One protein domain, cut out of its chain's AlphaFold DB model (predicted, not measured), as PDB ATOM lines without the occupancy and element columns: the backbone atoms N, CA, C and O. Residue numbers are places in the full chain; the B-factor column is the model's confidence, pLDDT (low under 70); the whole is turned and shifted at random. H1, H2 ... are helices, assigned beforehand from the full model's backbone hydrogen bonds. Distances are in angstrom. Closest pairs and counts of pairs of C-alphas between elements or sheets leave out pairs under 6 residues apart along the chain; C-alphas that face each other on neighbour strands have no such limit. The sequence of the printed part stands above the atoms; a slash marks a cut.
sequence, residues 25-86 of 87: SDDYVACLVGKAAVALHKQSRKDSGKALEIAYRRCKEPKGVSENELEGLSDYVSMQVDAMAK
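AT A GLANCE: This is residues 25 to 86 of the 87 residues of an uncharacterized protein of Agrobacterium larrymoorei (UniProt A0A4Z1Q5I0). Two long helices, H3 and H1, lie side by side and run the same way, and the short H2 packs slantwise on both, running back. The printed part has 62 residues, 46 of them in three named helices in the order H1, H2, H3, with no named strand; the class of the domain is all helix. The whole is compact, with a radius of gyration of the C-alphas of 11.2 A, yet a rod in outline, 38 by 18 by 15 A.

IN THESE COORDINATES: H3, residues 67 to 85, is 26.5 A long and ends at C-alpha 85 (-9.859, -6.807, 106.801). H1, residues 25 to 42, is 26.0 A long and begins at C-alpha 25 (6.195, -3.065, 90.645). H2 holds residues 48 to 56.

HOW THE PARTS SIT: H3 touches H1 at a shallow tilt of 30 degrees; their closest C-alphas, Val 77 and Val 33, are 6.0 A apart. With residues 78 to 85 alone H3 touches H2, at a steep 47 degrees, opposite ways; the closest C-alphas, Asp 82 and Ser 48, are 5.6 A apart. H1 and H2 touch at a steep 50 degrees, opposite ways; the closest C-alphas, Ala 36 and Ala 51, are 4.6 A apart. In H1, H2 and H3 every O i to N i+4 pair is within hydrogen-bond range.

THE WHOLE: The farthest C-alphas, Ser 44 and Gly 64, are 37.7 A apart. The printed part has no cut; no link is long. No printed residue is under pLDDT 70.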
ATOM      1  N   SER A  25       6.499  -3.193  89.219       91.75
ATOM      2  CA  SER A  25       6.195  -3.065  90.645       91.75
ATOM      3  C   SER A  25       4.707  -2.764  90.839       91.75
ATOM      4  O   SER A  25       4.066  -3.404  91.675       91.75
ATOM      5  N   ASP A  26       4.128  -1.891  90.009       91.44
ATOM      6  CA  ASP A  26       2.687  -1.606  90.011       91.44
ATOM      7  C   ASP A  26       1.853  -2.859  89.707       91.44
ATOM      8  O   ASP A  26       0.902  -3.176  90.431       91.44
ATOM      9  N   ASP A  27       2.236  -3.623  88.678       93.81
ATOM     10  CA  ASP A  27       1.573  -4.884  88.319       93.81
ATOM     11  C   ASP A  27       1.659  -5.919  89.452       93.81
ATOM     12  O   ASP A  27       0.696  -6.649  89.735       93.81
ATOM     13  N   TYR A  28       2.809  -5.982  90.127       95.62
ATOM     14  CA  TYR A  28       3.023  -6.883  91.251       95.62
ATOM     15  C   TYR A  28       2.129  -6.523  92.443       95.62
ATOM     16  O   TYR A  28       1.411  -7.387  92.958       95.62
ATOM     17  N   VAL A  29       2.089  -5.244  92.825       97.31
ATOM     18  CA  VAL A  29       1.214  -4.730  93.886       97.31
ATOM     19  C   VAL A  29      -0.255  -4.966  93.549       97.31
ATOM     20  O   VAL A  29      -1.005  -5.480  94.385       97.31
ATOM     21  N   ALA A  30      -0.678  -4.658  92.319       96.88
ATOM     22  CA  ALA A  30      -2.048  -4.874  91.868       96.88
ATOM     23  C   ALA A  30      -2.446  -6.356  91.953       96.88
ATOM     24  O   ALA A  30      -3.542  -6.684  92.425       96.88
ATOM     25  N   CYS A  31      -1.545  -7.266  91.561       97.81
ATOM     26  CA  CYS A  31      -1.762  -8.699  91.723       97.81
ATOM     27  C   CYS A  31      -1.945  -9.069  93.197       97.81
ATOM     28  O   CYS A  31      -2.924  -9.744  93.539       97.81
ATOM     29  N   LEU A  32      -1.028  -8.634  94.068       98.38
ATOM     30  CA  LEU A  32      -1.044  -9.007  95.477       98.38
ATOM     31  C   LEU A  32      -2.314  -8.516  96.174       98.38
ATOM     32  O   LEU A  32      -3.035  -9.321  96.768       98.38
ATOM     33  N   VAL A  33      -2.640  -7.228  96.031       98.25
ATOM     34  CA  VAL A  33      -3.851  -6.630  96.609       98.25
ATOM     35  C   VAL A  33      -5.096  -7.325  96.066       98.25
ATOM     36  O   VAL A  33      -5.961  -7.727  96.842       98.25
ATOM     37  N   GLY A  34      -5.183  -7.542  94.749       97.88
ATOM     38  CA  GLY A  34      -6.341  -8.184  94.128       97.88
ATOM     39  C   GLY A  34      -6.554  -9.626  94.603       97.88
ATOM     40  O   GLY A  34      -7.673 -10.017  94.946       97.88
ATOM     41  N   LYS A  35      -5.490 -10.437  94.670       98.38
ATOM     42  CA  LYS A  35      -5.582 -11.825  95.155       98.38
ATOM     43  C   LYS A  35      -5.880 -11.888  96.648       98.38
ATOM     44  O   LYS A  35      -6.709 -12.712  97.045       98.38
ATOM     45  N   ALA A  36      -5.272 -11.017  97.448       98.31
ATOM     46  CA  ALA A  36      -5.544 -10.930  98.875       98.31
ATOM     47  C   ALA A  36      -6.985 -10.476  99.144       98.31
ATOM     48  O   ALA A  36      -7.665 -11.093  99.957       98.31
ATOM     49  N   ALA A  37      -7.509  -9.495  98.404       98.06
ATOM     50  CA  ALA A  37      -8.900  -9.054  98.512       98.06
ATOM     51  C   ALA A  37      -9.889 -10.192  98.213       98.06
ATOM     52  O   ALA A  37     -10.827 -10.429  98.975       98.06
ATOM     53  N   VAL A  38      -9.656 -10.959  97.140       98.25
ATOM     54  CA  VAL A  38     -10.482 -12.135  96.812       98.25
ATOM     55  C   VAL A  38     -10.378 -13.212  97.896       98.25
ATOM     56  O   VAL A  38     -11.387 -13.836  98.237       98.25
ATOM     57  N   ALA A  39      -9.183 -13.450  98.439       98.19
ATOM     58  CA  ALA A  39      -8.982 -14.404  99.525       98.19
ATOM     59  C   ALA A  39      -9.709 -13.958 100.805       98.19
ATOM     60  O   ALA A  39     -10.481 -14.743 101.353       98.19
ATOM     61  N   LEU A  40      -9.550 -12.697 101.217       97.62
ATOM     62  CA  LEU A  40     -10.268 -12.081 102.335       97.62
ATOM     63  C   LEU A  40     -11.779 -12.189 102.152       97.62
ATOM     64  O   LEU A  40     -12.482 -12.572 103.084       97.62
ATOM     65  N   HIS A  41     -12.303 -11.878 100.965       97.06
ATOM     66  CA  HIS A  41     -13.740 -11.916 100.694       97.06
ATOM     67  C   HIS A  41     -14.345 -13.299 100.979       97.06
ATOM     68  O   HIS A  41     -15.412 -13.385 101.580       97.06
ATOM     69  N   LYS A  42     -13.622 -14.373 100.639       97.00
ATOM     70  CA  LYS A  42     -14.051 -15.765 100.854       97.00
ATOM     71  C   LYS A  42     -13.973 -16.235 102.309       97.00
ATOM     72  O   LYS A  42     -14.525 -17.284 102.630       97.00
ATOM     73  N   GLN A  43     -13.281 -15.509 103.185       96.56
ATOM     74  CA  GLN A  43     -13.159 -15.874 104.594       96.56
ATOM     75  C   GLN A  43     -14.398 -15.445 105.394       96.56
ATOM     76  O   GLN A  43     -14.868 -14.308 105.268       96.56
ATOM     77  N   SER A  44     -14.868 -16.332 106.276       95.00
ATOM     78  CA  SER A  44     -15.942 -16.052 107.241       95.00
ATOM     79  C   SER A  44     -15.493 -15.112 108.364       95.00
ATOM     80  O   SER A  44     -16.241 -14.224 108.758       95.00
ATOM     81  N   ARG A  45     -14.252 -15.264 108.841       96.06
ATOM     82  CA  ARG A  45     -13.557 -14.318 109.724       96.06
ATOM     83  C   ARG A  45     -12.329 -13.790 108.997       96.06
ATOM     84  O   ARG A  45     -11.525 -14.594 108.532       96.06
ATOM     85  N   LYS A  46     -12.197 -12.466 108.905       97.19
ATOM     86  CA  LYS A  46     -11.099 -11.831 108.171       97.19
ATOM     87  C   LYS A  46      -9.759 -12.077 108.869       97.19
ATOM     88  O   LYS A  46      -9.631 -11.871 110.074       97.19
ATOM     89  N   ASP A  47      -8.802 -12.559 108.088       97.69
ATOM     90  CA  ASP A  47      -7.424 -12.882 108.446       97.69
ATOM     91  C   ASP A  47      -6.548 -12.452 107.260       97.69
ATOM     92  O   ASP A  47      -6.457 -13.143 106.232       97.69
ATOM     93  N   SER A  48      -5.979 -11.254 107.381       97.56
ATOM     94  CA  SER A  48      -5.143 -10.624 106.360       97.56
ATOM     95  C   SER A  48      -3.866 -11.416 106.100       97.56
ATOM     96  O   SER A  48      -3.515 -11.609 104.938       97.56
ATOM     97  N   GLY A  49      -3.238 -11.974 107.137       97.75
ATOM     98  CA  GLY A  49      -2.037 -12.803 107.010       97.75
ATOM     99  C   GLY A  49      -2.254 -14.006 106.090       97.75
ATOM    100  O   GLY A  49      -1.501 -14.211 105.137       97.75
ATOM    101  N   LYS A  50      -3.348 -14.757 106.284       97.94
ATOM    102  CA  LYS A  50      -3.695 -15.874 105.382       97.94
ATOM    103  C   LYS A  50      -4.018 -15.418 103.964       97.94
ATOM    104  O   LYS A  50      -3.730 -16.133 103.002       97.94
ATOM    105  N   ALA A  51      -4.656 -14.261 103.817       98.19
ATOM    106  CA  ALA A  51      -4.972 -13.718 102.502       98.19
ATOM    107  C   ALA A  51      -3.704 -13.302 101.738       98.19
ATOM    108  O   ALA A  51      -3.575 -13.628 100.555       98.19
ATOM    109  N   LEU A  52      -2.752 -12.667 102.425       98.12
ATOM    110  CA  LEU A  52      -1.438 -12.306 101.896       98.12
ATOM    111  C   LEU A  52      -0.628 -13.547 101.515       98.12
ATOM    112  O   LEU A  52      -0.111 -13.611 100.406       98.12
ATOM    113  N   GLU A  53      -0.589 -14.586 102.354       98.06
ATOM    114  CA  GLU A  53       0.104 -15.848 102.039       98.06
ATOM    115  C   GLU A  53      -0.439 -16.504 100.752       98.06
ATOM    116  O   GLU A  53       0.295 -17.084  99.945       98.06
ATOM    117  N   ILE A  54      -1.756 -16.437 100.527       97.50
ATOM    118  CA  ILE A  54      -2.365 -16.906  99.276       97.50
ATOM    119  C   ILE A  54      -1.942 -16.020  98.101       97.50
ATOM    120  O   ILE A  54      -1.660 -16.551  97.025       97.50
ATOM    121  N   ALA A  55      -1.895 -14.701  98.289       97.88
ATOM    122  CA  ALA A  55      -1.501 -13.756  97.254       97.88
ATOM    123  C   ALA A  55      -0.034 -13.938  96.830       97.88
ATOM    124  O   ALA A  55       0.216 -14.148  95.643       97.88
ATOM    125  N   TYR A  56       0.910 -13.985  97.778       97.31
ATOM    126  CA  TYR A  56       2.343 -14.169  97.502       97.31
ATOM    127  C   TYR A  56       2.650 -15.474  96.761       97.31
ATOM    128  O   TYR A  56       3.498 -15.508  95.880       97.31
ATOM    129  N   ARG A  57       1.905 -16.555  97.024       97.25
ATOM    130  CA  ARG A  57       2.058 -17.815  96.268       97.25
ATOM    131  C   ARG A  57       1.575 -17.743  94.819       97.25
ATOM    132  O   ARG A  57       1.842 -18.657  94.041       97.25
ATOM    133  N   ARG A  58       0.771 -16.738  94.468       96.75
ATOM    134  CA  ARG A  58       0.098 -16.624  93.164       96.75
ATOM    135  C   ARG A  58       0.639 -15.483  92.314       96.75
ATOM    136  O   ARG A  58       0.481 -15.544  91.097       96.75
ATOM    137  N   CYS A  59       1.234 -14.474  92.934       96.31
ATOM    138  CA  CYS A  59       1.807 -13.321  92.262       96.31
ATOM    139  C   CYS A  59       3.308 -13.520  92.087       96.31
ATOM    140  O   CYS A  59       4.010 -13.891  93.020       96.31
ATOM    141  N   LYS A  60       3.785 -13.320  90.860       94.69
ATOM    142  CA  LYS A  60       5.194 -13.491  90.526       94.69
ATOM    143  C   LYS A  60       5.944 -12.214  90.872       94.69
ATOM    144  O   LYS A  60       5.595 -11.160  90.352       94.69
ATOM    145  N   GLU A  61       6.979 -12.346  91.686       94.06
ATOM    146  CA  GLU A  61       7.869 -11.241  92.022       94.06
ATOM    147  C   GLU A  61       8.562 -10.683  90.759       94.06
ATOM    148  O   GLU A  61       9.026 -11.468  89.911       94.06
ATOM    149  N   PRO A  62       8.592  -9.350  90.580       92.88
ATOM    150  CA  PRO A  62       9.217  -8.710  89.433       92.88
ATOM    151  C   PRO A  62      10.743  -8.846  89.493       92.88
ATOM    152  O   PRO A  62      11.352  -8.891  90.557       92.88
ATOM    153  N   LYS A  63      11.386  -8.925  88.325       92.88
ATOM    154  CA  LYS A  63      12.852  -9.024  88.248       92.88
ATOM    155  C   LYS A  63      13.471  -7.632  88.207       92.88
ATOM    156  O   LYS A  63      12.966  -6.764  87.508       92.88
ATOM    157  N   GLY A  64      14.628  -7.471  88.848       90.19
ATOM    158  CA  GLY A  64      15.390  -6.217  88.803       90.19
ATOM    159  C   GLY A  64      14.895  -5.143  89.772       90.19
ATOM    160  O   GLY A  64      15.434  -4.042  89.758       90.19
ATOM    161  N   VAL A  65      13.920  -5.478  90.619       90.50
ATOM    162  CA  VAL A  65      13.505  -4.678  91.774       90.50
ATOM    163  C   VAL A  65      14.411  -5.041  92.950       90.50
ATOM    164  O   VAL A  65      14.738  -6.214  93.143       90.50
ATOM    165  N   SER A  66      14.886  -4.040  93.692       94.19
ATOM    166  CA  SER A  66      15.779  -4.275  94.835       94.19
ATOM    167  C   SER A  66      15.033  -4.907  96.015       94.19
ATOM    168  O   SER A  66      13.835  -4.689  96.165       94.19
ATOM    169  N   GLU A  67      15.730  -5.642  96.886       92.88
ATOM    170  CA  GLU A  67      15.110  -6.246  98.081       92.88
ATOM    171  C   GLU A  67      14.420  -5.197  98.968       92.88
ATOM    172  O   GLU A  67      13.278  -5.396  99.369       92.88
ATOM    173  N   ASN A  68      15.058  -4.041  99.184       95.88
ATOM    174  CA  ASN A  68      14.478  -2.937  99.958       95.88
ATOM    175  C   ASN A  68      13.193  -2.387  99.322       95.88
ATOM    176  O   ASN A  68      12.264  -1.979 100.015       95.88
ATOM    177  N   GLU A  69      13.143  -2.333  97.992       94.62
ATOM    178  CA  GLU A  69      11.954  -1.878  97.280       94.62
ATOM    179  C   GLU A  69      10.845  -2.934  97.356       94.62
ATOM    180  O   GLU A  69       9.708  -2.591  97.658       94.62
ATOM    181  N   LEU A  70      11.174  -4.220  97.198       94.75
ATOM    182  CA  LEU A  70      10.229  -5.326  97.382       94.75
ATOM    183  C   LEU A  70       9.647  -5.378  98.799       94.75
ATOM    184  O   LEU A  70       8.453  -5.648  98.952       94.75
ATOM    185  N   GLU A  71      10.457  -5.101  99.822       95.75
ATOM    186  CA  GLU A  71      10.007  -4.955 101.210       95.75
ATOM    187  C   GLU A  71       9.007  -3.798 101.327       95.75
ATOM    188  O   GLU A  71       7.886  -4.003 101.789       95.75
ATOM    189  N   GLY A  72       9.338  -2.621 100.785       96.75
ATOM    190  CA  GLY A  72       8.434  -1.469 100.775       96.75
ATOM    191  C   GLY A  72       7.103  -1.729 100.053       96.75
ATOM    192  O   GLY A  72       6.041  -1.327 100.537       96.75
ATOM    193  N   LEU A  73       7.126  -2.442  98.921       96.25
ATOM    194  CA  LEU A  73       5.908  -2.868  98.220       96.25
ATOM    195  C   LEU A  73       5.093  -3.848  99.076       96.25
ATOM    196  O   LEU A  73       3.868  -3.742  99.139       96.25
ATOM    197  N   SER A  74       5.765  -4.783  99.749       96.19
ATOM    198  CA  SER A  74       5.137  -5.781 100.618       96.19
ATOM    199  C   SER A  74       4.466  -5.138 101.834       96.19
ATOM    200  O   SER A  74       3.328  -5.488 102.159       96.19
ATOM    201  N   ASP A  75       5.115  -4.149 102.448       97.94
ATOM    202  CA  ASP A  75       4.573  -3.351 103.552       97.94
ATOM    203  C   ASP A  75       3.342  -2.555 103.119       97.94
ATOM    204  O   ASP A  75       2.300  -2.584 103.785       97.94
ATOM    205  N   TYR A  76       3.429  -1.891 101.960       97.44
ATOM    206  CA  TYR A  76       2.298  -1.176 101.380       97.44
ATOM    207  C   TYR A  76       1.111  -2.117 101.155       97.44
ATOM    208  O   TYR A  76      -0.004  -1.835 101.596       97.44
ATOM    209  N   VAL A  77       1.341  -3.269 100.520       98.00
ATOM    210  CA  VAL A  77       0.304  -4.282 100.285       98.00
ATOM    211  C   VAL A  77      -0.292  -4.766 101.609       98.00
ATOM    212  O   VAL A  77      -1.517  -4.839 101.720       98.00
ATOM    213  N   SER A  78       0.536  -5.065 102.616       98.06
ATOM    214  CA  SER A  78       0.065  -5.529 103.925       98.06
ATOM    215  C   SER A  78      -0.869  -4.512 104.568       98.06
ATOM    216  O   SER A  78      -1.985  -4.863 104.949       98.06
ATOM    217  N   MET A  79      -0.474  -3.235 104.588       98.19
ATOM    218  CA  MET A  79      -1.294  -2.146 105.122       98.19
ATOM    219  C   MET A  79      -2.666  -2.068 104.436       98.19
ATOM    220  O   MET A  79      -3.688  -1.906 105.111       98.19
ATOM    221  N   GLN A  80      -2.716  -2.206 103.109       98.12
ATOM    222  CA  GLN A  80      -3.979  -2.149 102.368       98.12
ATOM    223  C   GLN A  80      -4.864  -3.366 102.641       98.12
ATOM    224  O   GLN A  80      -6.081  -3.234 102.795       98.12
ATOM    225  N   VAL A  81      -4.276  -4.557 102.738       97.69
ATOM    226  CA  VAL A  81      -5.019  -5.784 103.048       97.69
ATOM    227  C   VAL A  81      -5.537  -5.771 104.484       97.69
ATOM    228  O   VAL A  81      -6.688  -6.138 104.715       97.69
ATOM    229  N   ASP A  82      -4.752  -5.268 105.433       98.12
ATOM    230  CA  ASP A  82      -5.192  -5.050 106.808       98.12
ATOM    231  C   ASP A  82      -6.343  -4.045 106.876       98.12
ATOM    232  O   ASP A  82      -7.318  -4.272 107.591       98.12
ATOM    233  N   ALA A  83      -6.282  -2.958 106.101       97.56
ATOM    234  CA  ALA A  83      -7.380  -2.002 106.007       97.56
ATOM    235  C   ALA A  83      -8.664  -2.643 105.455       97.56
ATOM    236  O   ALA A  83      -9.738  -2.385 105.992       97.56
ATOM    237  N   MET A  84      -8.560  -3.517 104.448       97.06
ATOM    238  CA  MET A  84      -9.700  -4.275 103.905       97.06
ATOM    239  C   MET A  84     -10.265  -5.318 104.878       97.06
ATOM    240  O   MET A  84     -11.426  -5.705 104.760       97.06
ATOM    241  N   ALA A  85      -9.449  -5.820 105.807       96.44
ATOM    242  CA  ALA A  85      -9.859  -6.807 106.801       96.44
ATOM    243  C   ALA A  85     -10.574  -6.187 108.016       96.44
ATOM    244  O   ALA A  85     -11.123  -6.932 108.834       96.44
ATOM    245  N   LYS A  86     -10.568  -4.852 108.144       92.38
ATOM    246  CA  LYS A  86     -11.293  -4.144 109.204       92.38
ATOM    247  C   LYS A  86     -12.813  -4.337 109.032       92.38
ATOM    248  O   LYS A  86     -13.284  -4.359 107.895       92.38
TER     249      LYS A  86